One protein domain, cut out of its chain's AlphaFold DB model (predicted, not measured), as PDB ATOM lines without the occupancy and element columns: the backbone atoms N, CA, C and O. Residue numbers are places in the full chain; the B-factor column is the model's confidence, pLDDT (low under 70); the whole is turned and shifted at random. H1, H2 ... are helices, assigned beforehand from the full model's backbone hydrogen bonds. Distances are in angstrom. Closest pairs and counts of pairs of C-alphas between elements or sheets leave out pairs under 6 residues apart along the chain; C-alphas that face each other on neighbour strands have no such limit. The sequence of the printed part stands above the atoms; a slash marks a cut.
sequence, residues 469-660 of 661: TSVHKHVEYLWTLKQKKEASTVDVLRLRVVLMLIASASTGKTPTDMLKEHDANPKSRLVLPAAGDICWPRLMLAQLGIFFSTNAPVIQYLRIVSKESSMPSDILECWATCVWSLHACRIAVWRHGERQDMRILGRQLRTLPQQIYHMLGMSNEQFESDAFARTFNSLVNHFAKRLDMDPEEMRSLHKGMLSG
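What this domain is: This is residues 469 to 660 of the 661 residues of an uncharacterized protein of Burkholderia sp. Bp8963 (UniProt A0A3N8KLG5). The long helix H5 runs through the core; H2 and H4 pack on one side of it with H1 over them, and H9 and H10 pack on the other. H6 and H7 fold back along H5, while H3 and the loop round Ser 565 lie at opposite ends of the longest axis. The printed part has 192 residues with ten named helices, H1 to H10 in chain order, and no named strand: all helix. It is compact, with a radius of gyration of the C-alphas of 16.5 A and spans of 53 by 35 by 32 A.

Where its parts are: H1, residues 469 to 484, begins at C-alpha 469 (17.167, 33.612, 13.359) and is 22.9 A long. H2, residues 489 to 504, measures 22.6 A. H3 is residues 511 to 520 and H4 residues 536 to 548. H5, residues 569 to 591, is the longest at 32.8 A and begins at (-12.564, 27.666, 10.644). H6 is residues 596 to 604, H7 608 to 616 and H8 620 to 623. H9, residues 626 to 639, measures 19.8 A. H10, residues 647 to 659, measures 18.7 A and ends at (-17.171, 49.736, 5.486).

How they stand to each other: H1, H2 and H4 form an up and down bundle, each running against the one before. The hairpin H1 and H2 only just touch, with 3 pairs of C-alphas within 8 A, closest at Val 471 and Val 498, 6.7 A. H4 touches H1 at Gln 543 and Val 475, 6.3 A, and H2 at Met 540 and Leu 499, 6.2 A. H5 is the hub, touching six helices. Its closest C-alphas are Cys 574 to Arg 496 of H2, 5.5 A; Cys 585 to Pro 537 of H4, 4.9 A; and Ala 576 to Phe 632 of H9, 5.1 A, at a steep tilt of 39 degrees. H7 touches H5 at a shallow tilt of 6 degrees, opposite ways, Pro 609 to Leu 582, 7.0 A. H6 and H5 are a hairpin, Met 598 to Val 589, 5.4 A. H10 touches H5 at His 583 and Met 650, 6.2 A, only just about perpendicular at 70.1 degrees. H3 and H8 touch no helix. Every O i to N i+4 pair is within hydrogen-bond range in H1 to H5, H7, H9 and H10; H6 has 3 of 5, and H8 is too short for one.

The domain as a whole: The C-alphas of Asp 519 and Ser 565 are the two farthest apart, 53.4 A. The printed part has no cut. The links H3 to H4 and H4 to H5 are long, with 15 and 20 residues. The mean pLDDT of the printed part is 88.4; residues 550 to 552, 561 to 566 and 660 are under 70.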
ATOM      1  N   THR A 469      16.723  34.582  14.365       95.06
ATOM      2  CA  THR A 469      17.167  33.612  13.359       95.06
ATOM      3  C   THR A 469      15.982  32.870  12.749       95.06
ATOM      4  O   THR A 469      15.911  32.742  11.529       95.06
ATOM      5  N   SER A 470      15.020  32.428  13.556       93.12
ATOM      6  CA  SER A 470      13.839  31.706  13.065       93.12
ATOM      7  C   SER A 470      12.916  32.592  12.224       93.12
ATOM      8  O   SER A 470      12.449  32.174  11.164       93.12
ATOM      9  N   VAL A 471      12.708  33.842  12.644       94.94
ATOM     10  CA  VAL A 471      11.924  34.837  11.893       94.94
ATOM     11  C   VAL A 471      12.589  35.169  10.550       94.94
ATOM     12  O   VAL A 471      11.897  35.242   9.532       94.94
ATOM     13  N   HIS A 472      13.919  35.318  10.513       94.25
ATOM     14  CA  HIS A 472      14.669  35.541   9.270       94.25
ATOM     15  C   HIS A 472      14.643  34.317   8.346       94.25
ATOM     16  O   HIS A 472      14.367  34.466   7.159       94.25
ATOM     17  N   LYS A 473      14.830  33.102   8.880       93.75
ATOM     18  CA  LYS A 473      14.682  31.859   8.103       93.75
ATOM     19  C   LYS A 473      13.293  31.746   7.473       93.75
ATOM     20  O   LYS A 473      13.168  31.277   6.345       93.75
ATOM     21  N   HIS A 474      12.244  32.202   8.161       94.62
ATOM     22  CA  HIS A 474      10.909  32.227   7.569       94.62
ATOM     23  C   HIS A 474      10.783  33.255   6.434       94.62
ATOM     24  O   HIS A 474      10.179  32.944   5.414       94.62
ATOM     25  N   VAL A 475      11.409  34.433   6.544       92.94
ATOM     26  CA  VAL A 475      11.484  35.396   5.427       92.94
ATOM     27  C   VAL A 475      12.141  34.765   4.200       92.94
ATOM     28  O   VAL A 475      11.609  34.871   3.094       92.94
ATOM     29  N   GLU A 476      13.278  34.091   4.379       92.44
ATOM     30  CA  GLU A 476      13.973  33.381   3.296       92.44
ATOM     31  C   GLU A 476      13.087  32.291   2.686       92.44
ATOM     32  O   GLU A 476      12.946  32.215   1.463       92.44
ATOM     33  N   TYR A 477      12.410  31.514   3.533       91.56
ATOM     34  CA  TYR A 477      11.429  30.521   3.108       91.56
ATOM     35  C   TYR A 477      10.309  31.137   2.255       91.56
ATOM     36  O   TYR A 477       9.988  30.611   1.189       91.56
ATOM     37  N   LEU A 478       9.745  32.276   2.672       90.75
ATOM     38  CA  LEU A 478       8.707  32.978   1.916       90.75
ATOM     39  C   LEU A 478       9.223  33.476   0.560       90.75
ATOM     40  O   LEU A 478       8.482  33.432  -0.420       90.75
ATOM     41  N   TRP A 479      10.488  33.895   0.462       88.94
ATOM     42  CA  TRP A 479      11.109  34.229  -0.825       88.94
ATOM     43  C   TRP A 479      11.243  33.014  -1.744       88.94
ATOM     44  O   TRP A 479      10.973  33.128  -2.940       88.94
ATOM     45  N   THR A 480      11.608  31.846  -1.211       88.44
ATOM     46  CA  THR A 480      11.612  30.595  -1.982       88.44
ATOM     47  C   THR A 480      10.200  30.211  -2.426       88.44
ATOM     48  O   THR A 480       9.991  29.839  -3.580       88.44
ATOM     49  N   LEU A 481       9.208  30.344  -1.544       86.56
ATOM     50  CA  LEU A 481       7.810  30.037  -1.848       86.56
ATOM     51  C   LEU A 481       7.245  30.979  -2.923       86.56
ATOM     52  O   LEU A 481       6.582  30.538  -3.861       86.56
ATOM     53  N   LYS A 482       7.613  32.263  -2.867       84.12
ATOM     54  CA  LYS A 482       7.280  33.275  -3.880       84.12
ATOM     55  C   LYS A 482       7.752  32.882  -5.284       84.12
ATOM     56  O   LYS A 482       7.061  33.155  -6.262       84.12
ATOM     57  N   GLN A 483       8.905  32.220  -5.400       82.50
ATOM     58  CA  GLN A 483       9.406  31.716  -6.685       82.50
ATOM     59  C   GLN A 483       8.582  30.532  -7.212       82.50
ATOM     60  O   GLN A 483       8.405  30.414  -8.423       82.50
ATOM     61  N   LYS A 484       8.048  29.691  -6.316       79.88
ATOM     62  CA  LYS A 484       7.193  28.540  -6.659       79.88
ATOM     63  C   LYS A 484       5.771  28.937  -7.080       79.88
ATOM     64  O   LYS A 484       5.134  28.169  -7.786       79.88
ATOM     65  N   LYS A 485       5.308  30.141  -6.705       72.81
ATOM     66  CA  LYS A 485       3.978  30.711  -7.030       72.81
ATOM     67  C   LYS A 485       2.776  29.884  -6.546       72.81
ATOM     68  O   LYS A 485       1.680  30.021  -7.084       72.81
ATOM     69  N   GLU A 486       2.970  29.057  -5.529       77.81
ATOM     70  CA  GLU A 486       1.919  28.232  -4.939       77.81
ATOM     71  C   GLU A 486       2.113  28.196  -3.424       77.81
ATOM     72  O   GLU A 486       3.210  27.894  -2.950       77.81
ATOM     73  N   ALA A 487       1.062  28.534  -2.677       85.31
ATOM     74  CA  ALA A 487       1.034  28.451  -1.222       85.31
ATOM     75  C   ALA A 487       0.108  27.314  -0.781       85.31
ATOM     76  O   ALA A 487      -0.978  27.130  -1.337       85.31
ATOM     77  N   SER A 488       0.519  26.572   0.244       87.44
ATOM     78  CA  SER A 488      -0.292  25.525   0.868       87.44
ATOM     79  C   SER A 488      -1.020  26.033   2.119       87.44
ATOM     80  O   SER A 488      -0.684  27.073   2.689       87.44
ATOM     81  N   THR A 489      -1.999  25.270   2.608       87.00
ATOM     82  CA  THR A 489      -2.648  25.528   3.906       87.00
ATOM     83  C   THR A 489      -1.655  25.435   5.074       87.00
ATOM     84  O   THR A 489      -1.775  26.185   6.041       87.00
ATOM     85  N   VAL A 490      -0.621  24.593   4.958       88.88
ATOM     86  CA  VAL A 490       0.481  24.494   5.930       88.88
ATOM     87  C   VAL A 490       1.300  25.787   5.974       88.88
ATOM     88  O   VAL A 490       1.719  26.214   7.048       88.88
ATOM     89  N   ASP A 491       1.489  26.457   4.833       91.12
ATOM     90  CA  ASP A 491       2.188  27.749   4.774       91.12
ATOM     91  C   ASP A 491       1.404  28.862   5.464       91.12
ATOM     92  O   ASP A 491       1.994  29.701   6.147       91.12
ATOM     93  N   VAL A 492       0.076  28.833   5.346       92.88
ATOM     94  CA  VAL A 492      -0.824  29.754   6.053       92.88
ATOM     95  C   VAL A 492      -0.743  29.538   7.570       92.88
ATOM     96  O   VAL A 492      -0.597  30.505   8.323       92.88
ATOM     97  N   LEU A 493      -0.744  28.281   8.029       93.50
ATOM     98  CA  LEU A 493      -0.555  27.948   9.446       93.50
ATOM     99  C   LEU A 493       0.840  28.357   9.948       93.50
ATOM    100  O   LEU A 493       0.972  28.913  11.038       93.50
ATOM    101  N   ARG A 494       1.887  28.141   9.143       94.88
ATOM    102  CA  ARG A 494       3.259  28.552   9.472       94.88
ATOM    103  C   ARG A 494       3.375  30.070   9.613       94.88
ATOM    104  O   ARG A 494       3.992  30.535  10.570       94.88
ATOM    105  N   LEU A 495       2.739  30.834   8.722       95.94
ATOM    106  CA  LEU A 495       2.664  32.293   8.834       95.94
ATOM    107  C   LEU A 495       1.998  32.707  10.154       95.94
ATOM    108  O   LEU A 495       2.529  33.564  10.862       95.94
ATOM    109  N   ARG A 496       0.883  32.062  10.526       96.56
ATOM    110  CA  ARG A 496       0.208  32.302  11.811       96.56
ATOM    111  C   ARG A 496       1.143  32.064  13.001       96.56
ATOM    112  O   ARG A 496       1.226  32.928  13.872       96.56
ATOM    113  N   VAL A 497       1.881  30.946  13.020       97.00
ATOM    114  CA  VAL A 497       2.866  30.641  14.079       97.00
ATOM    115  C   VAL A 497       3.911  31.745  14.192       97.00
ATOM    116  O   VAL A 497       4.170  32.217  15.295       97.00
ATOM    117  N   VAL A 498       4.493  32.196  13.076       97.81
ATOM    118  CA  VAL A 498       5.530  33.241  13.107       97.81
ATOM    119  C   VAL A 498       4.975  34.573  13.605       97.81
ATOM    120  O   VAL A 498       5.617  35.227  14.426       97.81
ATOM    121  N   LEU A 499       3.777  34.972  13.169       98.06
ATOM    122  CA  LEU A 499       3.136  36.195  13.657       98.06
ATOM    123  C   LEU A 499       2.858  36.123  15.164       98.06
ATOM    124  O   LEU A 499       3.144  37.080  15.880       98.06
ATOM    125  N   MET A 500       2.374  34.982  15.664       97.12
ATOM    126  CA  MET A 500       2.126  34.783  17.096       97.12
ATOM    127  C   MET A 500       3.413  34.655  17.917       97.12
ATOM    128  O   MET A 500       3.444  35.114  19.058       97.12
ATOM    129  N   LEU A 501       4.488  34.105  17.350       96.25
ATOM    130  CA  LEU A 501       5.814  34.065  17.972       96.25
ATOM    131  C   LEU A 501       6.372  35.481  18.144       96.25
ATOM    132  O   LEU A 501       6.784  35.853  19.243       96.25
ATOM    133  N   ILE A 502       6.326  36.293  17.080       97.25
ATOM    134  CA  ILE A 502       6.722  37.705  17.139       97.25
ATOM    135  C   ILE A 502       5.862  38.425  18.174       97.25
ATOM    136  O   ILE A 502       6.407  39.072  19.068       97.25
ATOM    137  N   ALA A 503       4.534  38.273  18.097       96.50
ATOM    138  CA  ALA A 503       3.610  38.883  19.042       96.50
ATOM    139  C   ALA A 503       4.010  38.540  20.473       96.50
ATOM    140  O   ALA A 503       4.240  39.463  21.241       96.50
ATOM    141  N   SER A 504       4.180  37.254  20.801       94.06
ATOM    142  CA  SER A 504       4.509  36.729  22.137       94.06
ATOM    143  C   SER A 504       5.781  37.314  22.751       94.06
ATOM    144  O   SER A 504       5.823  37.482  23.967       94.06
ATOM    145  N   ALA A 505       6.755  37.714  21.934       94.38
ATOM    146  CA  ALA A 505       7.992  38.363  22.369       94.38
ATOM    147  C   ALA A 505       7.934  39.908  22.380       94.38
ATOM    148  O   ALA A 505       8.938  40.559  22.674       94.38
ATOM    149  N   SER A 506       6.794  40.515  22.041       96.12
ATOM    150  CA  SER A 506       6.660  41.959  21.796       96.12
ATOM    151  C   SER A 506       6.214  42.772  23.011       96.12
ATOM    152  O   SER A 506       5.406  42.319  23.821       96.12
ATOM    153  N   THR A 507       6.670  44.025  23.081       94.81
ATOM    154  CA  THR A 507       6.235  45.041  24.054       94.81
ATOM    155  C   THR A 507       5.847  46.352  23.359       94.81
ATOM    156  O   THR A 507       6.369  46.685  22.293       94.81
ATOM    157  N   GLY A 508       4.938  47.119  23.970       92.31
ATOM    158  CA  GLY A 508       4.581  48.483  23.549       92.31
ATOM    159  C   GLY A 508       5.667  49.529  23.835       92.31
ATOM    160  O   GLY A 508       5.530  50.692  23.470       92.31
ATOM    161  N   LYS A 509       6.759  49.133  24.496       91.94
ATOM    162  CA  LYS A 509       7.824  50.033  24.949       91.94
ATOM    163  C   LYS A 509       8.885  50.289  23.876       91.94
ATOM    164  O   LYS A 509       9.126  49.470  22.987       91.94
ATOM    165  N   THR A 510       9.560  51.432  23.991       90.19
ATOM    166  CA  THR A 510      10.759  51.743  23.197       90.19
ATOM    167  C   THR A 510      11.952  50.896  23.667       90.19
ATOM    168  O   THR A 510      11.917  50.390  24.791       90.19
ATOM    169  N   PRO A 511      13.034  50.752  22.873       89.94
ATOM    170  CA  PRO A 511      14.209  49.977  23.286       89.94
ATOM    171  C   PRO A 511      14.768  50.410  24.650       89.94
ATOM    172  O   PRO A 511      15.109  49.572  25.479       89.94
ATOM    173  N   THR A 512      14.792  51.720  24.913       88.06
ATOM    174  CA  THR A 512      15.290  52.289  26.171       88.06
ATOM    175  C   THR A 512      14.415  51.916  27.367       88.06
ATOM    176  O   THR A 512      14.932  51.611  28.438       88.06
ATOM    177  N   ASP A 513      13.091  51.938  27.211       88.88
ATOM    178  CA  ASP A 513      12.170  51.632  28.313       88.88
ATOM    179  C   ASP A 513      12.006  50.126  28.534       88.88
ATOM    180  O   ASP A 513      11.776  49.692  29.661       88.88
ATOM    181  N   MET A 514      12.180  49.326  27.479       90.94
ATOM    182  CA  MET A 514      12.274  47.872  27.578       90.94
ATOM    183  C   MET A 514      13.514  47.452  28.378       90.94
ATOM    184  O   MET A 514      13.408  46.580  29.235       90.94
ATOM    185  N   LEU A 515      14.662  48.111  28.171       87.31
ATOM    186  CA  LEU A 515      15.878  47.827  28.939       87.31
ATOM    187  C   LEU A 515      15.680  48.091  30.443       87.31
ATOM    188  O   LEU A 515      16.021  47.248  31.263       87.31
ATOM    189  N   LYS A 516      15.019  49.200  30.807       88.12
ATOM    190  CA  LYS A 516      14.663  49.485  32.212       88.12
ATOM    191  C   LYS A 516      13.735  48.424  32.812       88.12
ATOM    192  O   LYS A 516      13.814  48.128  33.999       88.12
ATOM    193  N   GLU A 517      12.819  47.876  32.014       84.50
ATOM    194  CA  GLU A 517      11.948  46.782  32.453       84.50
ATOM    195  C   GLU A 517      12.721  45.480  32.646       84.50
ATOM    196  O   GLU A 517      12.426  44.744  33.580       84.50
ATOM    197  N   HIS A 518      13.715  45.202  31.808       86.88
ATOM    198  CA  HIS A 518      14.600  44.053  31.986       86.88
ATOM    199  C   HIS A 518      15.463  44.173  33.239       86.88
ATOM    200  O   HIS A 518      15.660  43.174  33.922       86.88
ATOM    201  N   ASP A 519      15.919  45.382  33.570       83.75
ATOM    202  CA  ASP A 519      16.639  45.638  34.822       83.75
ATOM    203  C   ASP A 519      15.746  45.379  36.050       83.75
ATOM    204  O   ASP A 519      16.223  44.910  37.084       83.75
ATOM    205  N   ALA A 520      14.442  45.665  35.935       85.00
ATOM    206  CA  ALA A 520      13.455  45.450  36.994       85.00
ATOM    207  C   ALA A 520      12.906  44.010  37.048       85.00
ATOM    208  O   ALA A 520      12.528  43.535  38.117       85.00
ATOM    209  N   ASN A 521      12.835  43.322  35.907       84.38
ATOM    210  CA  ASN A 521      12.365  41.948  35.764       84.38
ATOM    211  C   ASN A 521      13.272  41.178  34.787       84.38
ATOM    212  O   ASN A 521      12.946  41.059  33.595       84.38
ATOM    213  N   PRO A 522      14.392  40.625  35.278       79.81
ATOM    214  CA  PRO A 522      15.347  39.947  34.413       79.81
ATOM    215  C   PRO A 522      14.834  38.608  33.839       79.81
ATOM    216  O   PRO A 522      15.319  38.168  32.794       79.81
ATOM    217  N   LYS A 523      13.731  38.052  34.355       81.12
ATOM    218  CA  LYS A 523      13.040  36.890  33.760       81.12
ATOM    219  C   LYS A 523      12.129  37.228  32.576       81.12
ATOM    220  O   LYS A 523      11.575  36.325  31.949       81.12
ATOM    221  N   SER A 524      11.935  38.510  32.260       84.25
ATOM    222  CA  SER A 524      11.079  38.925  31.146       84.25
ATOM    223  C   SER A 524      11.587  38.376  29.807       84.25
ATOM    224  O   SER A 524      12.734  38.599  29.415       84.25
ATOM    225  N   ARG A 525      10.699  37.702  29.070       85.06
ATOM    226  CA  ARG A 525      10.936  37.215  27.698       85.06
ATOM    227  C   ARG A 525      10.467  38.215  26.623       85.06
ATOM    228  O   ARG A 525      10.435  37.885  25.442       85.06
ATOM    229  N   LEU A 526      10.104  39.442  27.011       91.38
ATOM    230  CA  LEU A 526       9.696  40.501  26.078       91.38
ATOM    231  C   LEU A 526      10.931  41.177  25.490       91.38
ATOM    232  O   LEU A 526      11.527  42.034  26.134       91.38
ATOM    233  N   VAL A 527      11.327  40.778  24.288       92.38
ATOM    234  CA  VAL A 527      12.612  41.161  23.679       92.38
ATOM    235  C   VAL A 527      12.466  42.011  22.418       92.38
ATOM    236  O   VAL A 527      13.462  42.511  21.900       92.38
ATOM    237  N   LEU A 528      11.240  42.207  21.922       95.88
ATOM    238  CA  LEU A 528      10.974  42.996  20.722       95.88
ATOM    239  C   LEU A 528      10.280  44.326  21.071       95.88
ATOM    240  O   LEU A 528       9.115  44.317  21.480       95.88
ATOM    241  N   PRO A 529      10.948  45.478  20.877       95.69
ATOM    242  CA  PRO A 529      10.380  46.793  21.156       95.69
ATOM    243  C   PRO A 529       9.408  47.259  20.062       95.69
ATOM    244  O   PRO A 529       9.427  46.764  18.930       95.69
ATOM    245  N   ALA A 530       8.596  48.270  20.384       94.38
ATOM    246  CA  ALA A 530       7.631  48.878  19.465       94.38
ATOM    247  C   ALA A 530       8.264  49.754  18.374       94.38
ATOM    248  O   ALA A 530       7.636  49.986  17.346       94.38
ATOM    249  N   ALA A 531       9.504  50.218  18.554       91.88
ATOM    250  CA  ALA A 531      10.242  51.024  17.578       91.88
ATOM    251  C   ALA A 531      11.749  50.713  17.633       91.88
ATOM    252  O   ALA A 531      12.211  50.071  18.574       91.88
ATOM    253  N   GLY A 532      12.520  51.182  16.650       89.56
ATOM    254  CA  GLY A 532      13.944  50.879  16.488       89.56
ATOM    255  C   GLY A 532      14.247  50.069  15.225       89.56
ATOM    256  O   GLY A 532      13.365  49.779  14.412       89.56
ATOM    257  N   ASP A 533      15.519  49.704  15.062       85.94
ATOM    258  CA  ASP A 533      15.985  48.954  13.890       85.94
ATOM    259  C   ASP A 533      15.457  47.515  13.887       85.94
ATOM    260  O   ASP A 533      14.989  47.026  12.858       85.94
ATOM    261  N   ILE A 534      15.451  46.876  15.059       89.75
ATOM    262  CA  ILE A 534      14.886  45.545  15.290       89.75
ATOM    263  C   ILE A 534      13.646  45.722  16.169       89.75
ATOM    264  O   ILE A 534      13.729  45.707  17.394       89.75
ATOM    265  N   CYS A 535      12.496  45.955  15.537       94.31
ATOM    266  CA  CYS A 535      11.215  46.159  16.212       94.31
ATOM    267  C   CYS A 535      10.150  45.198  15.679       94.31
ATOM    268  O   CYS A 535      10.165  44.816  14.503       94.31
ATOM    269  N   TRP A 536       9.197  44.821  16.532       96.62
ATOM    270  CA  TRP A 536       8.164  43.861  16.144       96.62
ATOM    271  C   TRP A 536       7.283  44.323  14.969       96.62
ATOM    272  O   TRP A 536       6.979  43.463  14.136       96.62
ATOM    273  N   PRO A 537       6.939  45.625  14.781       96.88
ATOM    274  CA  PRO A 537       6.139  46.031  13.625       96.88
ATOM    275  C   PRO A 537       6.881  45.784  12.313       96.88
ATOM    276  O   PRO A 537       6.295  45.322  11.339       96.88
ATOM    277  N   ARG A 538       8.198  46.034  12.284       95.62
ATOM    278  CA  ARG A 538       9.035  45.761  11.109       95.62
ATOM    279  C   ARG A 538       9.074  44.268  10.797       95.62
ATOM    280  O   ARG A 538       8.947  43.902   9.632       95.62
ATOM    281  N   LEU A 539       9.234  43.423  11.817       96.75
ATOM    282  CA  LEU A 539       9.286  41.970  11.641       96.75
ATOM    283  C   LEU A 539       7.949  41.416  11.132       96.75
ATOM    284  O   LEU A 539       7.950  40.661  10.164       96.75
ATOM    285  N   MET A 540       6.816  41.829  11.708       96.81
ATOM    286  CA  MET A 540       5.485  41.420  11.236       96.81
ATOM    287  C   MET A 540       5.208  41.908   9.808       96.81
ATOM    288  O   MET A 540       4.776  41.124   8.961       96.81
ATOM    289  N   LEU A 541       5.497  43.181   9.510       95.00
ATOM    290  CA  LEU A 541       5.300  43.748   8.173       95.00
ATOM    291  C   LEU A 541       6.221  43.125   7.123       95.00
ATOM    292  O   LEU A 541       5.829  43.055   5.963       95.00
ATOM    293  N   ALA A 542       7.404  42.632   7.498       94.00
ATOM    294  CA  ALA A 542       8.248  41.869   6.585       94.00
ATOM    295  C   ALA A 542       7.570  40.555   6.159       94.00
ATOM    296  O   ALA A 542       7.523  40.264   4.963       94.00
ATOM    297  N   GLN A 543       6.978  39.808   7.103       94.94
ATOM    298  CA  GLN A 543       6.250  38.570   6.789       94.94
ATOM    299  C   GLN A 543       5.014  38.856   5.929       94.94
ATOM    300  O   GLN A 543       4.870  38.313   4.833       94.94
ATOM    301  N   LEU A 544       4.148  39.763   6.398       94.19
ATOM    302  CA  LEU A 544       2.912  40.132   5.704       94.19
ATOM    303  C   LEU A 544       3.206  40.737   4.329       94.19
ATOM    304  O   LEU A 544       2.559  40.398   3.344       94.19
ATOM    305  N   GLY A 545       4.212  41.604   4.242       90.81
ATOM    306  CA  GLY A 545       4.622  42.246   3.005       90.81
ATOM    307  C   GLY A 545       5.073  41.237   1.955       90.81
ATOM    308  O   GLY A 545       4.641  41.330   0.815       90.81
ATOM    309  N   ILE A 546       5.892  40.240   2.302       89.88
ATOM    310  CA  ILE A 546       6.312  39.227   1.318       89.88
ATOM    311  C   ILE A 546       5.125  38.359   0.905       89.88
ATOM    312  O   ILE A 546       4.929  38.124  -0.290       89.88
ATOM    313  N   PHE A 547       4.310  37.941   1.876       90.81
ATOM    314  CA  PHE A 547       3.189  37.042   1.636       90.81
ATOM    315  C   PHE A 547       2.102  37.672   0.746       90.81
ATOM    316  O   PHE A 547       1.581  37.015  -0.157       90.81
ATOM    317  N   PHE A 548       1.835  38.967   0.945       89.62
ATOM    318  CA  PHE A 548       0.754  39.723   0.310       89.62
ATOM    319  C   PHE A 548       1.235  40.822  -0.678       89.62
ATOM    320  O   PHE A 548       0.436  41.582  -1.199       89.62
ATOM    321  N   SER A 549       2.524  40.998  -0.987       78.81
ATOM    322  CA  SER A 549       2.940  42.098  -1.899       78.81
ATOM    323  C   SER A 549       2.389  41.975  -3.329       78.81
ATOM    324  O   SER A 549       2.357  40.895  -3.902       78.81
ATOM    325  N   THR A 550       2.077  43.103  -3.975       60.91
ATOM    326  CA  THR A 550       1.534  43.155  -5.352       60.91
ATOM    327  C   THR A 550       2.473  42.620  -6.435       60.91
ATOM    328  O   THR A 550       2.017  42.170  -7.483       60.91
ATOM    329  N   ASN A 551       3.788  42.651  -6.205       66.75
ATOM    330  CA  ASN A 551       4.765  42.097  -7.140       66.75
ATOM    331  C   ASN A 551       4.936  40.598  -6.872       66.75
ATOM    332  O   ASN A 551       5.860  40.210  -6.153       66.75
ATOM    333  N   ALA A 552       4.050  39.796  -7.475       67.25
ATOM    334  CA  ALA A 552       3.977  38.334  -7.378       67.25
ATOM    335  C   ALA A 552       3.767  37.825  -5.935       67.25
ATOM    336  O   ALA A 552       4.684  37.228  -5.375       67.25
ATOM    337  N   PRO A 553       2.607  38.082  -5.303       78.50
ATOM    338  CA  PRO A 553       2.361  37.650  -3.927       78.50
ATOM    339  C   PRO A 553       2.495  36.131  -3.787       78.50
ATOM    340  O   PRO A 553       2.130  35.385  -4.694       78.50
ATOM    341  N   VAL A 554       2.961  35.669  -2.625       81.19
ATOM    342  CA  VAL A 554       2.992  34.232  -2.298       81.19
ATOM    343  C   VAL A 554       1.580  33.646  -2.358       81.19
ATOM    344  O   VAL A 554       1.385  32.552  -2.877       81.19
ATOM    345  N   ILE A 555       0.585  34.407  -1.893       82.81
ATOM    346  CA  ILE A 555      -0.812  33.971  -1.811       82.81
ATOM    347  C   ILE A 555      -1.563  33.980  -3.156       82.81
ATOM    348  O   ILE A 555      -2.774  33.793  -3.179       82.81
ATOM    349  N   GLN A 556      -0.880  34.205  -4.288       75.50
ATOM    350  CA  GLN A 556      -1.534  34.330  -5.600       75.50
ATOM    351  C   GLN A 556      -2.423  33.122  -5.944       75.50
ATOM    352  O   GLN A 556      -3.474  33.294  -6.560       75.50
ATOM    353  N   TYR A 557      -2.017  31.926  -5.512       73.19
ATOM    354  CA  TYR A 557      -2.818  30.712  -5.580       73.19
ATOM    355  C   TYR A 557      -2.708  29.951  -4.255       73.19
ATOM    356  O   TYR A 557      -1.634  29.468  -3.898       73.19
ATOM    357  N   LEU A 558      -3.833  29.835  -3.546       80.38
ATOM    358  CA  LEU A 558      -4.003  28.942  -2.401       80.38
ATOM    359  C   LEU A 558      -5.109  27.947  -2.723       80.38
ATOM    360  O   LEU A 558      -6.273  28.320  -2.888       80.38
ATOM    361  N   ARG A 559      -4.754  26.665  -2.794       72.19
ATOM    362  CA  ARG A 559      -5.733  25.599  -2.987       72.19
ATOM    363  C   ARG A 559      -6.213  25.092  -1.633       72.19
ATOM    364  O   ARG A 559      -5.471  24.432  -0.915       72.19
ATOM    365  N   ILE A 560      -7.477  25.359  -1.314       75.69
ATOM    366  CA  ILE A 560      -8.145  24.806  -0.133       75.69
ATOM    367  C   ILE A 560      -9.031  23.644  -0.579       75.69
ATOM    368  O   ILE A 560     -10.003  23.841  -1.304       75.69
ATOM    369  N   VAL A 561      -8.696  22.427  -0.153       67.00
ATOM    370  CA  VAL A 561      -9.525  21.238  -0.390       67.00
ATOM    371  C   VAL A 561     -10.295  20.936   0.891       67.00
ATOM    372  O   VAL A 561      -9.785  20.257   1.774       67.00
ATOM    373  N   SER A 562     -11.519  21.455   0.993       65.44
ATOM    374  CA  SER A 562     -12.428  21.188   2.114       65.44
ATOM    375  C   SER A 562     -13.624  20.347   1.661       65.44
ATOM    376  O   SER A 562     -14.045  20.429   0.507       65.44
ATOM    377  N   LYS A 563     -14.174  19.535   2.574       55.81
ATOM    378  CA  LYS A 563     -15.475  18.864   2.387       55.81
ATOM    379  C   LYS A 563     -16.655  19.803   2.685       55.81
ATOM    380  O   LYS A 563     -17.792  19.467   2.363       55.81
ATOM    381  N   GLU A 564     -16.394  20.934   3.335       60.16
ATOM    382  CA  GLU A 564     -17.394  21.938   3.687       60.16
ATOM    383  C   GLU A 564     -17.621  22.909   2.524       60.16
ATOM    384  O   GLU A 564     -16.701  23.226   1.771       60.16
ATOM    385  N   SER A 565     -18.855  23.397   2.383       56.62
ATOM    386  CA  SER A 565     -19.215  24.430   1.404       56.62
ATOM    387  C   SER A 565     -18.737  25.831   1.812       56.62
ATOM    388  O   SER A 565     -18.650  26.718   0.965       56.62
ATOM    389  N   SER A 566     -18.427  26.032   3.095       69.94
ATOM    390  CA  SER A 566     -17.893  27.267   3.675       69.94
ATOM    391  C   SER A 566     -16.371  27.219   3.853       69.94
ATOM    392  O   SER A 566     -15.757  26.153   3.839       69.94
ATOM    393  N   MET A 567     -15.751  28.389   4.050       79.69
ATOM    394  CA  MET A 567     -14.324  28.466   4.375       79.69
ATOM    395  C   MET A 567     -14.053  27.795   5.735       79.69
ATOM    396  O   MET A 567     -14.746  28.129   6.698       79.69
ATOM    397  N   PRO A 568     -13.061  26.890   5.840       83.12
ATOM    398  CA  PRO A 568     -12.758  26.194   7.092       83.12
ATOM    399  C   PRO A 568     -12.366  27.153   8.218       83.12
ATOM    400  O   PRO A 568     -11.585  28.086   7.993       83.12
ATOM    401  N   SER A 569     -12.853  26.882   9.432       82.31
ATOM    402  CA  SER A 569     -12.564  27.666  10.644       82.31
ATOM    403  C   SER A 569     -11.069  27.905  10.834       82.31
ATOM    404  O   SER A 569     -10.652  29.041  11.013       82.31
ATOM    405  N   ASP A 570     -10.248  26.868  10.679       85.12
ATOM    406  CA  ASP A 570      -8.803  26.917  10.931       85.12
ATOM    407  C   ASP A 570      -8.076  27.946  10.045       85.12
ATOM    408  O   ASP A 570      -7.094  28.571  10.452       85.12
ATOM    409  N   ILE A 571      -8.579  28.157   8.824       90.31
ATOM    410  CA  ILE A 571      -8.052  29.157   7.888       90.31
ATOM    411  C   ILE A 571      -8.546  30.552   8.261       90.31
ATOM    412  O   ILE A 571      -7.755  31.496   8.248       90.31
ATOM    413  N   LEU A 572      -9.814  30.681   8.662       90.25
ATOM    414  CA  LEU A 572     -10.367  31.940   9.170       90.25
ATOM    415  C   LEU A 572      -9.602  32.430  10.409       90.25
ATOM    416  O   LEU A 572      -9.326  33.623  10.522       90.25
ATOM    417  N   GLU A 573      -9.179  31.528  11.295       92.62
ATOM    418  CA  GLU A 573      -8.331  31.855  12.448       92.62
ATOM    419  C   GLU A 573      -6.941  32.384  12.026       92.62
ATOM    420  O   GLU A 573      -6.408  33.338  12.609       92.62
ATOM    421  N   CYS A 574      -6.341  31.791  10.987       95.12
ATOM    422  CA  CYS A 574      -5.077  32.271  10.423       95.12
ATOM    423  C   CYS A 574      -5.230  33.670   9.815       95.12
ATOM    424  O   CYS A 574      -4.415  34.558  10.080       95.12
ATOM    425  N   TRP A 575      -6.304  33.904   9.064       95.50
ATOM    426  CA  TRP A 575      -6.611  35.212   8.486       95.50
ATOM    427  C   TRP A 575      -6.914  36.273   9.534       95.50
ATOM    428  O   TRP A 575      -6.394  37.387   9.423       95.50
ATOM    429  N   ALA A 576      -7.642  35.926  10.595       96.31
ATOM    430  CA  ALA A 576      -7.846  36.804  11.741       96.31
ATOM    431  C   ALA A 576      -6.510  37.246  12.353       96.31
ATOM    432  O   ALA A 576      -6.333  38.423  12.663       96.31
ATOM    433  N   THR A 577      -5.534  36.336  12.441       97.81
ATOM    434  CA  THR A 577      -4.186  36.642  12.946       97.81
ATOM    435  C   THR A 577      -3.419  37.598  12.026       97.81
ATOM    436  O   THR A 577      -2.771  38.531  12.511       97.81
ATOM    437  N   CYS A 578      -3.512  37.426  10.704       97.06
ATOM    438  CA  CYS A 578      -2.909  38.344   9.729       97.06
ATOM    439  C   CYS A 578      -3.514  39.754   9.819       97.06
ATOM    440  O   CYS A 578      -2.779  40.741   9.872       97.06
ATOM    441  N   VAL A 579      -4.846  39.847   9.875       96.62
ATOM    442  CA  VAL A 579      -5.576  41.122   9.971       96.62
ATOM    443  C   VAL A 579      -5.302  41.816  11.305       96.62
ATOM    444  O   VAL A 579      -5.049  43.019  11.332       96.62
ATOM    445  N   TRP A 580      -5.277  41.066  12.408       97.44
ATOM    446  CA  TRP A 580      -4.876  41.582  13.714       97.44
ATOM    447  C   TRP A 580      -3.446  42.140  13.689       97.44
ATOM    448  O   TRP A 580      -3.229  43.284  14.087       97.44
ATOM    449  N   SER A 581      -2.487  41.384  13.146       97.56
ATOM    450  CA  SER A 581      -1.075  41.794  13.077       97.56
ATOM    451  C   SER A 581      -0.895  43.082  12.268       97.56
ATOM    452  O   SER A 581      -0.140  43.973  12.658       97.56
ATOM    453  N   LEU A 582      -1.626  43.211  11.156       96.00
ATOM    454  CA  LEU A 582      -1.661  44.419  10.334       96.00
ATOM    455  C   LEU A 582      -2.141  45.643  11.131       96.00
ATOM    456  O   LEU A 582      -1.490  46.691  11.096       96.00
ATOM    457  N   HIS A 583      -3.265  45.521  11.843       95.38
ATOM    458  CA  HIS A 583      -3.834  46.630  12.616       95.38
ATOM    459  C   HIS A 583      -2.967  46.996  13.816       95.38
ATOM    460  O   HIS A 583      -2.712  48.181  14.032       95.38
ATOM    461  N   ALA A 584      -2.413  46.006  14.516       96.25
ATOM    462  CA  ALA A 584      -1.427  46.227  15.570       96.25
ATOM    463  C   ALA A 584      -0.230  47.045  15.045       96.25
ATOM    464  O   ALA A 584       0.132  48.071  15.625       96.25
ATOM    465  N   CYS A 585       0.336  46.669  13.890       95.69
ATOM    466  CA  CYS A 585       1.421  47.427  13.258       95.69
ATOM    467  C   CYS A 585       1.009  48.865  12.916       95.69
ATOM    468  O   CYS A 585       1.804  49.790  13.089       95.69
ATOM    469  N   ARG A 586      -0.224  49.075  12.439       94.19
ATOM    470  CA  ARG A 586      -0.742  50.401  12.078       94.19
ATOM    471  C   ARG A 586      -0.843  51.328  13.288       94.19
ATOM    472  O   ARG A 586      -0.388  52.467  13.192       94.19
ATOM    473  N   ILE A 587      -1.343  50.829  14.418       94.25
ATOM    474  CA  ILE A 587      -1.414  51.587  15.677       94.25
ATOM    475  C   ILE A 587      -0.006  51.945  16.167       94.25
ATOM    476  O   ILE A 587       0.274  53.109  16.456       94.25
ATOM    477  N   ALA A 588       0.923  50.984  16.187       93.75
ATOM    478  CA  ALA A 588       2.295  51.240  16.636       93.75
ATOM    479  C   ALA A 588       3.028  52.266  15.757       93.75
ATOM    480  O   ALA A 588       3.712  53.159  16.265       93.75
ATOM    481  N   VAL A 589       2.861  52.175  14.434       93.25
ATOM    482  CA  VAL A 589       3.433  53.140  13.485       93.25
ATOM    483  C   VAL A 589       2.814  54.523  13.643       93.25
ATOM    484  O   VAL A 589       3.542  55.509  13.545       93.25
ATOM    485  N   TRP A 590       1.510  54.621  13.909       91.00
ATOM    486  CA  TRP A 590       0.873  55.907  14.177       91.00
ATOM    487  C   TRP A 590       1.417  56.536  15.463       91.00
ATOM    488  O   TRP A 590       1.897  57.671  15.432       91.00
ATOM    489  N   ARG A 591       1.444  55.773  16.560       90.75
ATOM    490  CA  ARG A 591       1.888  56.252  17.875       90.75
ATOM    491  C   ARG A 591       3.352  56.694  17.899       90.75
ATOM    492  O   ARG A 591       3.693  57.653  18.583       90.75
ATOM    493  N   HIS A 592       4.219  56.032  17.135       89.25
ATOM    494  CA  HIS A 592       5.643  56.372  17.048       89.25
ATOM    495  C   HIS A 592       6.031  57.058  15.725       89.25
ATOM    496  O   HIS A 592       7.215  57.125  15.388       89.25
ATOM    497  N   GLY A 593       5.058  57.595  14.978       85.50
ATOM    498  CA  GLY A 593       5.237  58.142  13.625       85.50
ATOM    499  C   GLY A 593       6.118  59.393  13.527       85.50
ATOM    500  O   GLY A 593       6.487  59.828  12.431       85.50
ATOM    501  N   GLU A 594       6.507  59.978  14.657       87.44
ATOM    502  CA  GLU A 594       7.509  61.044  14.699       87.44
ATOM    503  C   GLU A 594       8.915  60.532  14.362       87.44
ATOM    504  O   GLU A 594       9.717  61.273  13.787       87.44
ATOM    505  N   ARG A 595       9.198  59.253  14.638       89.00
ATOM    506  CA  ARG A 595      10.504  58.639  14.397       89.00
ATOM    507  C   ARG A 595      10.694  58.245  12.929       89.00
ATOM    508  O   ARG A 595       9.772  57.788  12.251       89.00
ATOM    509  N   GLN A 596      11.916  58.402  12.421       87.50
ATOM    510  CA  GLN A 596      12.234  58.164  11.008       87.50
ATOM    511  C   GLN A 596      12.043  56.699  10.576       87.50
ATOM    512  O   GLN A 596      11.507  56.448   9.497       87.50
ATOM    513  N   ASP A 597      12.454  55.749  11.415       85.94
ATOM    514  CA  ASP A 597      12.261  54.304  11.240       85.94
ATOM    515  C   ASP A 597      10.776  53.945  11.047       85.94
ATOM    516  O   ASP A 597      10.427  53.224  10.110       85.94
ATOM    517  N   MET A 598       9.892  54.523  11.861       92.06
ATOM    518  CA  MET A 598       8.448  54.272  11.815       92.06
ATOM    519  C   MET A 598       7.770  54.956  10.624       92.06
ATOM    520  O   MET A 598       6.886  54.371   9.999       92.06
ATOM    521  N   ARG A 599       8.235  56.145  10.210       90.12
ATOM    522  CA  ARG A 599       7.749  56.800   8.977       90.12
ATOM    523  C   ARG A 599       7.975  55.951   7.728       90.12
ATOM    524  O   ARG A 599       7.161  56.004   6.808       90.12
ATOM    525  N   ILE A 600       9.066  55.181   7.677       88.50
ATOM    526  CA  ILE A 600       9.352  54.267   6.560       88.50
ATOM    527  C   ILE A 600       8.312  53.142   6.522       88.50
ATOM    528  O   ILE A 600       7.736  52.892   5.462       88.50
ATOM    529  N   LEU A 601       8.009  52.528   7.670       89.94
ATOM    530  CA  LEU A 601       6.958  51.507   7.780       89.94
ATOM    531  C   LEU A 601       5.575  52.077   7.432       89.94
ATOM    532  O   LEU A 601       4.804  51.452   6.706       89.94
ATOM    533  N   GLY A 602       5.295  53.317   7.840       89.69
ATOM    534  CA  GLY A 602       4.053  54.018   7.510       89.69
ATOM    535  C   GLY A 602       3.813  54.195   6.012       89.69
ATOM    536  O   GLY A 602       2.663  54.243   5.585       89.69
ATOM    537  N   ARG A 603       4.866  54.238   5.182       87.88
ATOM    538  CA  ARG A 603       4.711  54.245   3.715       87.88
ATOM    539  C   ARG A 603       4.217  52.898   3.189       87.88
ATOM    540  O   ARG A 603       3.370  52.896   2.303       87.88
ATOM    541  N   GLN A 604       4.708  51.785   3.739       82.38
ATOM    542  CA  GLN A 604       4.263  50.435   3.361       82.38
ATOM    543  C   GLN A 604       2.789  50.219   3.734       82.38
ATOM    544  O   GLN A 604       2.011  49.677   2.953       82.38
ATOM    545  N   LEU A 605       2.379  50.740   4.890       88.56
ATOM    546  CA  LEU A 605       1.010  50.651   5.402       88.56
ATOM    547  C   LEU A 605      -0.021  51.518   4.659       88.56
ATOM    548  O   LEU A 605      -1.202  51.436   4.979       88.56
ATOM    549  N   ARG A 606       0.372  52.334   3.671       86.25
ATOM    550  CA  ARG A 606      -0.594  53.129   2.888       86.25
ATOM    551  C   ARG A 606      -1.467  52.282   1.973       86.25
ATOM    552  O   ARG A 606      -2.605  52.653   1.731       86.25
ATOM    553  N   THR A 607      -0.909  51.203   1.430       84.56
ATOM    554  CA  THR A 607      -1.590  50.349   0.445       84.56
ATOM    555  C   THR A 607      -1.740  48.913   0.925       84.56
ATOM    556  O   THR A 607      -2.648  48.216   0.480       84.56
ATOM    557  N   LEU A 608      -0.864  48.456   1.830       87.69
ATOM    558  CA  LEU A 608      -0.862  47.079   2.317       87.69
ATOM    559  C   LEU A 608      -2.184  46.652   2.990       87.69
ATOM    560  O   LEU A 608      -2.604  45.525   2.740       87.69
ATOM    561  N   PRO A 609      -2.887  47.492   3.782       90.50
ATOM    562  CA  PRO A 609      -4.161  47.095   4.374       90.50
ATOM    563  C   PRO A 609      -5.228  46.719   3.348       90.50
ATOM    564  O   PRO A 609      -5.764  45.615   3.400       90.50
ATOM    565  N   GLN A 610      -5.498  47.600   2.382       88.38
ATOM    566  CA  GLN A 610      -6.479  47.344   1.323       88.38
ATOM    567  C   GLN A 610      -6.078  46.119   0.497       88.38
ATOM    568  O   GLN A 610      -6.926  45.314   0.124       88.38
ATOM    569  N   GLN A 611      -4.776  45.950   0.257       86.94
ATOM    570  CA  GLN A 611      -4.237  44.790  -0.442       86.94
ATOM    571  C   GLN A 611      -4.531  43.492   0.314       86.94
ATOM    572  O   GLN A 611      -5.109  42.584  -0.275       86.94
ATOM    573  N   ILE A 612      -4.176  43.398   1.599       91.00
ATOM    574  CA  ILE A 612      -4.403  42.187   2.400       91.00
ATOM    575  C   ILE A 612      -5.886  41.817   2.385       91.00
ATOM    576  O   ILE A 612      -6.213  40.693   2.022       91.00
ATOM    577  N   TYR A 613      -6.782  42.762   2.678       91.38
ATOM    578  CA  TYR A 613      -8.227  42.499   2.652       91.38
ATOM    579  C   TYR A 613      -8.712  42.009   1.283       91.38
ATOM    580  O   TYR A 613      -9.504  41.074   1.213       91.38
ATOM    581  N   HIS A 614      -8.195  42.586   0.195       88.00
ATOM    582  CA  HIS A 614      -8.526  42.152  -1.158       88.00
ATOM    583  C   HIS A 614      -8.012  40.735  -1.475       88.00
ATOM    584  O   HIS A 614      -8.766  39.918  -1.995       88.00
ATOM    585  N   MET A 615      -6.752  40.415  -1.153       87.19
ATOM    586  CA  MET A 615      -6.156  39.100  -1.453       87.19
ATOM    587  C   MET A 615      -6.673  37.968  -0.574       87.19
ATOM    588  O   MET A 615      -6.612  36.818  -1.001       87.19
ATOM    589  N   LEU A 616      -7.174  38.261   0.628       88.69
ATOM    590  CA  LEU A 616      -7.867  37.254   1.434       88.69
ATOM    591  C   LEU A 616      -9.125  36.734   0.723       88.69
ATOM    592  O   LEU A 616      -9.532  35.603   0.973       88.69
ATOM    593  N   GLY A 617      -9.722  37.536  -0.172       82.88
ATOM    594  CA  GLY A 617     -10.861  37.125  -0.997       82.88
ATOM    595  C   GLY A 617     -12.107  36.756  -0.188       82.88
ATOM    596  O   GLY A 617     -12.948  36.005  -0.675       82.88
ATOM    597  N   MET A 618     -12.203  37.245   1.050       87.50
ATOM    598  CA  MET A 618     -13.287  36.936   1.978       87.50
ATOM    599  C   MET A 618     -14.474  37.885   1.782       87.50
ATOM    600  O   MET A 618     -14.292  39.074   1.515       87.50
ATOM    601  N   SER A 619     -15.695  37.373   1.953       84.75
ATOM    602  CA  SER A 619     -16.898  38.207   2.048       84.75
ATOM    603  C   SER A 619     -17.004  38.883   3.423       84.75
ATOM    604  O   SER A 619     -16.398  38.431   4.397       84.75
ATOM    605  N   ASN A 620     -17.822  39.935   3.534       84.50
ATOM    606  CA  ASN A 620     -18.097  40.580   4.826       84.50
ATOM    607  C   ASN A 620     -18.673  39.583   5.846       84.50
ATOM    608  O   ASN A 620     -18.220  39.555   6.984       84.50
ATOM    609  N   GLU A 621     -19.565  38.686   5.417       82.56
ATOM    610  CA  GLU A 621     -20.101  37.608   6.265       82.56
ATOM    611  C   GLU A 621     -19.000  36.678   6.802       82.56
ATOM    612  O   GLU A 621     -19.076  36.201   7.930       82.56
ATOM    613  N   GLN A 622     -17.943  36.424   6.023       83.62
ATOM    614  CA  GLN A 622     -16.815  35.602   6.471       83.62
ATOM    615  C   GLN A 622     -15.908  36.347   7.459       83.62
ATOM    616  O   GLN A 622     -15.411  35.725   8.399       83.62
ATOM    617  N   PHE A 623     -15.716  37.660   7.295       86.88
ATOM    618  CA  PHE A 623     -15.037  38.496   8.297       86.88
ATOM    619  C   PHE A 623     -15.835  38.606   9.603       86.88
ATOM    620  O   PHE A 623     -15.249  38.719  10.676       86.88
ATOM    621  N   GLU A 624     -17.161  38.522   9.526       85.00
ATOM    622  CA  GLU A 624     -18.059  38.543  10.685       85.00
ATOM    623  C   GLU A 624     -18.342  37.149  11.266       85.00
ATOM    624  O   GLU A 624     -19.002  37.034  12.296       85.00
ATOM    625  N   SER A 625     -17.822  36.086  10.644       83.19
ATOM    626  CA  SER A 625     -18.027  34.712  11.106       83.19
ATOM    627  C   SER A 625     -17.505  34.491  12.527       83.19
ATOM    628  O   SER A 625     -16.470  35.038  12.923       83.19
ATOM    629  N   ASP A 626     -18.167  33.603  13.274       78.62
ATOM    630  CA  ASP A 626     -17.798  33.287  14.658       78.62
ATOM    631  C   ASP A 626     -16.325  32.873  14.793       78.62
ATOM    632  O   ASP A 626     -15.647  33.286  15.729       78.62
ATOM    633  N   ALA A 627     -15.781  32.078  13.866       80.06
ATOM    634  CA  ALA A 627     -14.379  31.644  13.919       80.06
ATOM    635  C   ALA A 627     -13.394  32.821  13.774       80.06
ATOM    636  O   ALA A 627     -12.451  32.948  14.565       80.06
ATOM    637  N   PHE A 628     -13.636  33.713  12.807       90.56
ATOM    638  CA  PHE A 628     -12.799  34.892  12.594       90.56
ATOM    639  C   PHE A 628     -12.930  35.875  13.762       90.56
ATOM    640  O   PHE A 628     -11.928  36.258  14.371       90.56
ATOM    641  N   ALA A 629     -14.164  36.249  14.111       88.25
ATOM    642  CA  ALA A 629     -14.453  37.248  15.132       88.25
ATOM    643  C   ALA A 629     -13.956  36.811  16.518       88.25
ATOM    644  O   ALA A 629     -13.357  37.621  17.235       88.25
ATOM    645  N   ARG A 630     -14.137  35.536  16.894       87.62
ATOM    646  CA  ARG A 630     -13.607  34.994  18.159       87.62
ATOM    647  C   ARG A 630     -12.084  35.080  18.202       87.62
ATOM    648  O   ARG A 630     -11.535  35.560  19.194       87.62
ATOM    649  N   THR A 631     -11.405  34.695  17.122       91.44
ATOM    650  CA  THR A 631      -9.935  34.715  17.061       91.44
ATOM    651  C   THR A 631      -9.374  36.125  17.103       91.44
ATOM    652  O   THR A 631      -8.491  36.417  17.909       91.44
ATOM    653  N   PHE A 632      -9.923  37.022  16.283       95.00
ATOM    654  CA  PHE A 632      -9.513  38.421  16.240       95.00
ATOM    655  C   PHE A 632      -9.678  39.085  17.612       95.00
ATOM    656  O   PHE A 632      -8.735  39.678  18.130       95.00
ATOM    657  N   ASN A 633     -10.844  38.932  18.249       91.00
ATOM    658  CA  ASN A 633     -11.095  39.524  19.563       91.00
ATOM    659  C   ASN A 633     -10.219  38.919  20.666       91.00
ATOM    660  O   ASN A 633      -9.776  39.651  21.551       91.00
ATOM    661  N   SER A 634      -9.933  37.617  20.608       91.69
ATOM    662  CA  SER A 634      -9.038  36.964  21.570       91.69
ATOM    663  C   SER A 634      -7.612  37.500  21.450       91.69
ATOM    664  O   SER A 634      -7.018  37.870  22.459       91.69
ATOM    665  N   LEU A 635      -7.096  37.671  20.227       95.31
ATOM    666  CA  LEU A 635      -5.794  38.305  19.977       95.31
ATOM    667  C   LEU A 635      -5.743  39.753  20.479       95.31
ATOM    668  O   LEU A 635      -4.777  40.143  21.139       95.31
ATOM    669  N   VAL A 636      -6.790  40.540  20.196       94.06
ATOM    670  CA  VAL A 636      -6.930  41.916  20.695       94.06
ATOM    671  C   VAL A 636      -6.838  41.928  22.219       94.06
ATOM    672  O   VAL A 636      -5.967  42.592  22.772       94.06
ATOM    673  N   ASN A 637      -7.692  41.166  22.899       91.62
ATOM    674  CA  ASN A 637      -7.778  41.187  24.357       91.62
ATOM    675  C   ASN A 637      -6.500  40.650  25.018       91.62
ATOM    676  O   ASN A 637      -6.048  41.201  26.021       91.62
ATOM    677  N   HIS A 638      -5.904  39.602  24.446       93.00
ATOM    678  CA  HIS A 638      -4.723  38.948  24.997       93.00
ATOM    679  C   HIS A 638      -3.468  39.833  24.896       93.00
ATOM    680  O   HIS A 638      -2.702  39.933  25.854       93.00
ATOM    681  N   PHE A 639      -3.260  40.527  23.769       94.56
ATOM    682  CA  PHE A 639      -2.029  41.291  23.536       94.56
ATOM    683  C   PHE A 639      -2.137  42.805  23.776       94.56
ATOM    684  O   PHE A 639      -1.099  43.437  23.992       94.56
ATOM    685  N   ALA A 640      -3.338  43.398  23.790       90.81
ATOM    686  CA  ALA A 640      -3.529  44.855  23.846       90.81
ATOM    687  C   ALA A 640      -2.756  45.532  24.986       90.81
ATOM    688  O   ALA A 640      -1.937  46.411  24.732       90.81
ATOM    689  N   LYS A 641      -2.933  45.068  26.231       89.94
ATOM    690  CA  LYS A 641      -2.276  45.665  27.408       89.94
ATOM    691  C   LYS A 641      -0.752  45.670  27.283       89.94
ATOM    692  O   LYS A 641      -0.103  46.650  27.634       89.94
ATOM    693  N   ARG A 642      -0.168  44.575  26.793       90.75
ATOM    694  CA  ARG A 642       1.288  44.434  26.667       90.75
ATOM    695  C   ARG A 642       1.859  45.287  25.538       90.75
ATOM    696  O   ARG A 642       2.971  45.796  25.652       90.75
ATOM    697  N   LEU A 643       1.106  45.426  24.453       93.06
ATOM    698  CA  LEU A 643       1.466  46.267  23.315       93.06
ATOM    699  C   LEU A 643       1.081  47.741  23.516       93.06
ATOM    700  O   LEU A 643       1.308  48.542  22.614       93.06
ATOM    701  N   ASP A 644       0.540  48.093  24.690       91.12
ATOM    702  CA  ASP A 644       0.037  49.426  25.044       91.12
ATOM    703  C   ASP A 644      -1.135  49.897  24.147       91.12
ATOM    704  O   ASP A 644      -1.428  51.080  24.025       91.12
ATOM    705  N   MET A 645      -1.844  48.987  23.483       91.62
ATOM    706  CA  MET A 645      -2.894  49.323  22.512       91.62
ATOM    707  C   MET A 645      -4.278  49.402  23.155       91.62
ATOM    708  O   MET A 645      -4.579  48.642  24.074       91.62
ATOM    709  N   ASP A 646      -5.141  50.267  22.616       92.69
ATOM    710  CA  ASP A 646      -6.565  50.284  22.951       92.69
ATOM    711  C   ASP A 646      -7.316  49.216  22.120       92.69
ATOM    712  O   ASP A 646      -7.291  49.267  20.883       92.69
ATOM    713  N   PRO A 647      -7.986  48.236  22.760       92.69
ATOM    714  CA  PRO A 647      -8.832  47.264  22.072       92.69
ATOM    715  C   PRO A 647      -9.881  47.877  21.139       92.69
ATOM    716  O   PRO A 647     -10.122  47.333  20.057       92.69
ATOM    717  N   GLU A 648     -10.508  48.990  21.532       92.25
ATOM    718  CA  GLU A 648     -11.576  49.614  20.742       92.25
ATOM    719  C   GLU A 648     -11.033  50.268  19.471       92.25
ATOM    720  O   GLU A 648     -11.645  50.159  18.406       92.25
ATOM    721  N   GLU A 649      -9.838  50.853  19.540       92.94
ATOM    722  CA  GLU A 649      -9.138  51.390  18.371       92.94
ATOM    723  C   GLU A 649      -8.886  50.289  17.328       92.94
ATOM    724  O   GLU A 649      -9.176  50.464  16.141       92.94
ATOM    725  N   MET A 650      -8.430  49.109  17.770       91.88
ATOM    726  CA  MET A 650      -8.200  47.964  16.881       91.88
ATOM    727  C   MET A 650      -9.491  47.475  16.213       91.88
ATOM    728  O   MET A 650      -9.506  47.196  15.010       91.88
ATOM    729  N   ARG A 651     -10.589  47.395  16.973       91.94
ATOM    730  CA  ARG A 651     -11.908  47.010  16.443       91.94
ATOM    731  C   ARG A 651     -12.441  48.048  15.457       91.94
ATOM    732  O   ARG A 651     -13.001  47.671  14.429       91.94
ATOM    733  N   SER A 652     -12.238  49.336  15.735       92.56
ATOM    734  CA  SER A 652     -12.642  50.428  14.847       92.56
ATOM    735  C   SER A 652     -11.894  50.385  13.516       92.56
ATOM    736  O   SER A 652     -12.520  50.520  12.467       92.56
ATOM    737  N   LEU A 653     -10.578  50.141  13.529       91.25
ATOM    738  CA  LEU A 653      -9.787  49.990  12.302       91.25
ATOM    739  C   LEU A 653     -10.277  48.820  11.444       91.25
ATOM    740  O   LEU A 653     -10.370  48.950  10.224       91.25
ATOM    741  N   HIS A 654     -10.617  47.688  12.068       93.56
ATOM    742  CA  HIS A 654     -11.165  46.542  11.348       93.56
ATOM    743  C   HIS A 654     -12.523  46.863  10.707       93.56
ATOM    744  O   HIS A 654     -12.705  46.596   9.521       93.56
ATOM    745  N   LYS A 655     -13.438  47.497  11.455       90.69
ATOM    746  CA  LYS A 655     -14.758  47.912  10.951       90.69
ATOM    747  C   LYS A 655     -14.669  48.939   9.819       90.69
ATOM    748  O   LYS A 655     -15.408  48.812   8.847       90.69
ATOM    749  N   GLY A 656     -13.757  49.911   9.908       88.94
ATOM    750  CA  GLY A 656     -13.553  50.906   8.845       88.94
ATOM    751  C   GLY A 656     -13.189  50.248   7.512       88.94
ATOM    752  O   GLY A 656     -13.843  50.487   6.500       88.94
ATOM    753  N   MET A 657     -12.266  49.276   7.548       89.31
ATOM    754  CA  MET A 657     -11.858  48.522   6.353       89.31
ATOM    755  C   MET A 657     -13.005  47.743   5.692       89.31
ATOM    756  O   MET A 657     -13.022  47.630   4.470       89.31
ATOM    757  N   LEU A 658     -13.948  47.203   6.473       86.06
ATOM    758  CA  LEU A 658     -15.127  46.502   5.940       86.06
ATOM    759  C   LEU A 658     -16.180  47.463   5.367       86.06
ATOM    760  O   LEU A 658     -16.940  47.089   4.475       86.06
ATOM    761  N   SER A 659     -16.210  48.696   5.873       80.38
ATOM    762  CA  SER A 659     -17.171  49.736   5.486       80.38
ATOM    763  C   SER A 659     -16.719  50.539   4.257       80.38
ATOM    764  O   SER A 659     -17.512  51.282   3.685       80.38
ATOM    765  N   GLY A 660     -15.462  50.371   3.826       64.19
ATOM    766  CA  GLY A 660     -14.870  51.104   2.702       64.19
ATOM    767  C   GLY A 660     -14.406  52.527   3.041       64.19
ATOM    768  O   GLY A 660     -14.165  53.305   2.117       64.19
TER     769      GLY A 660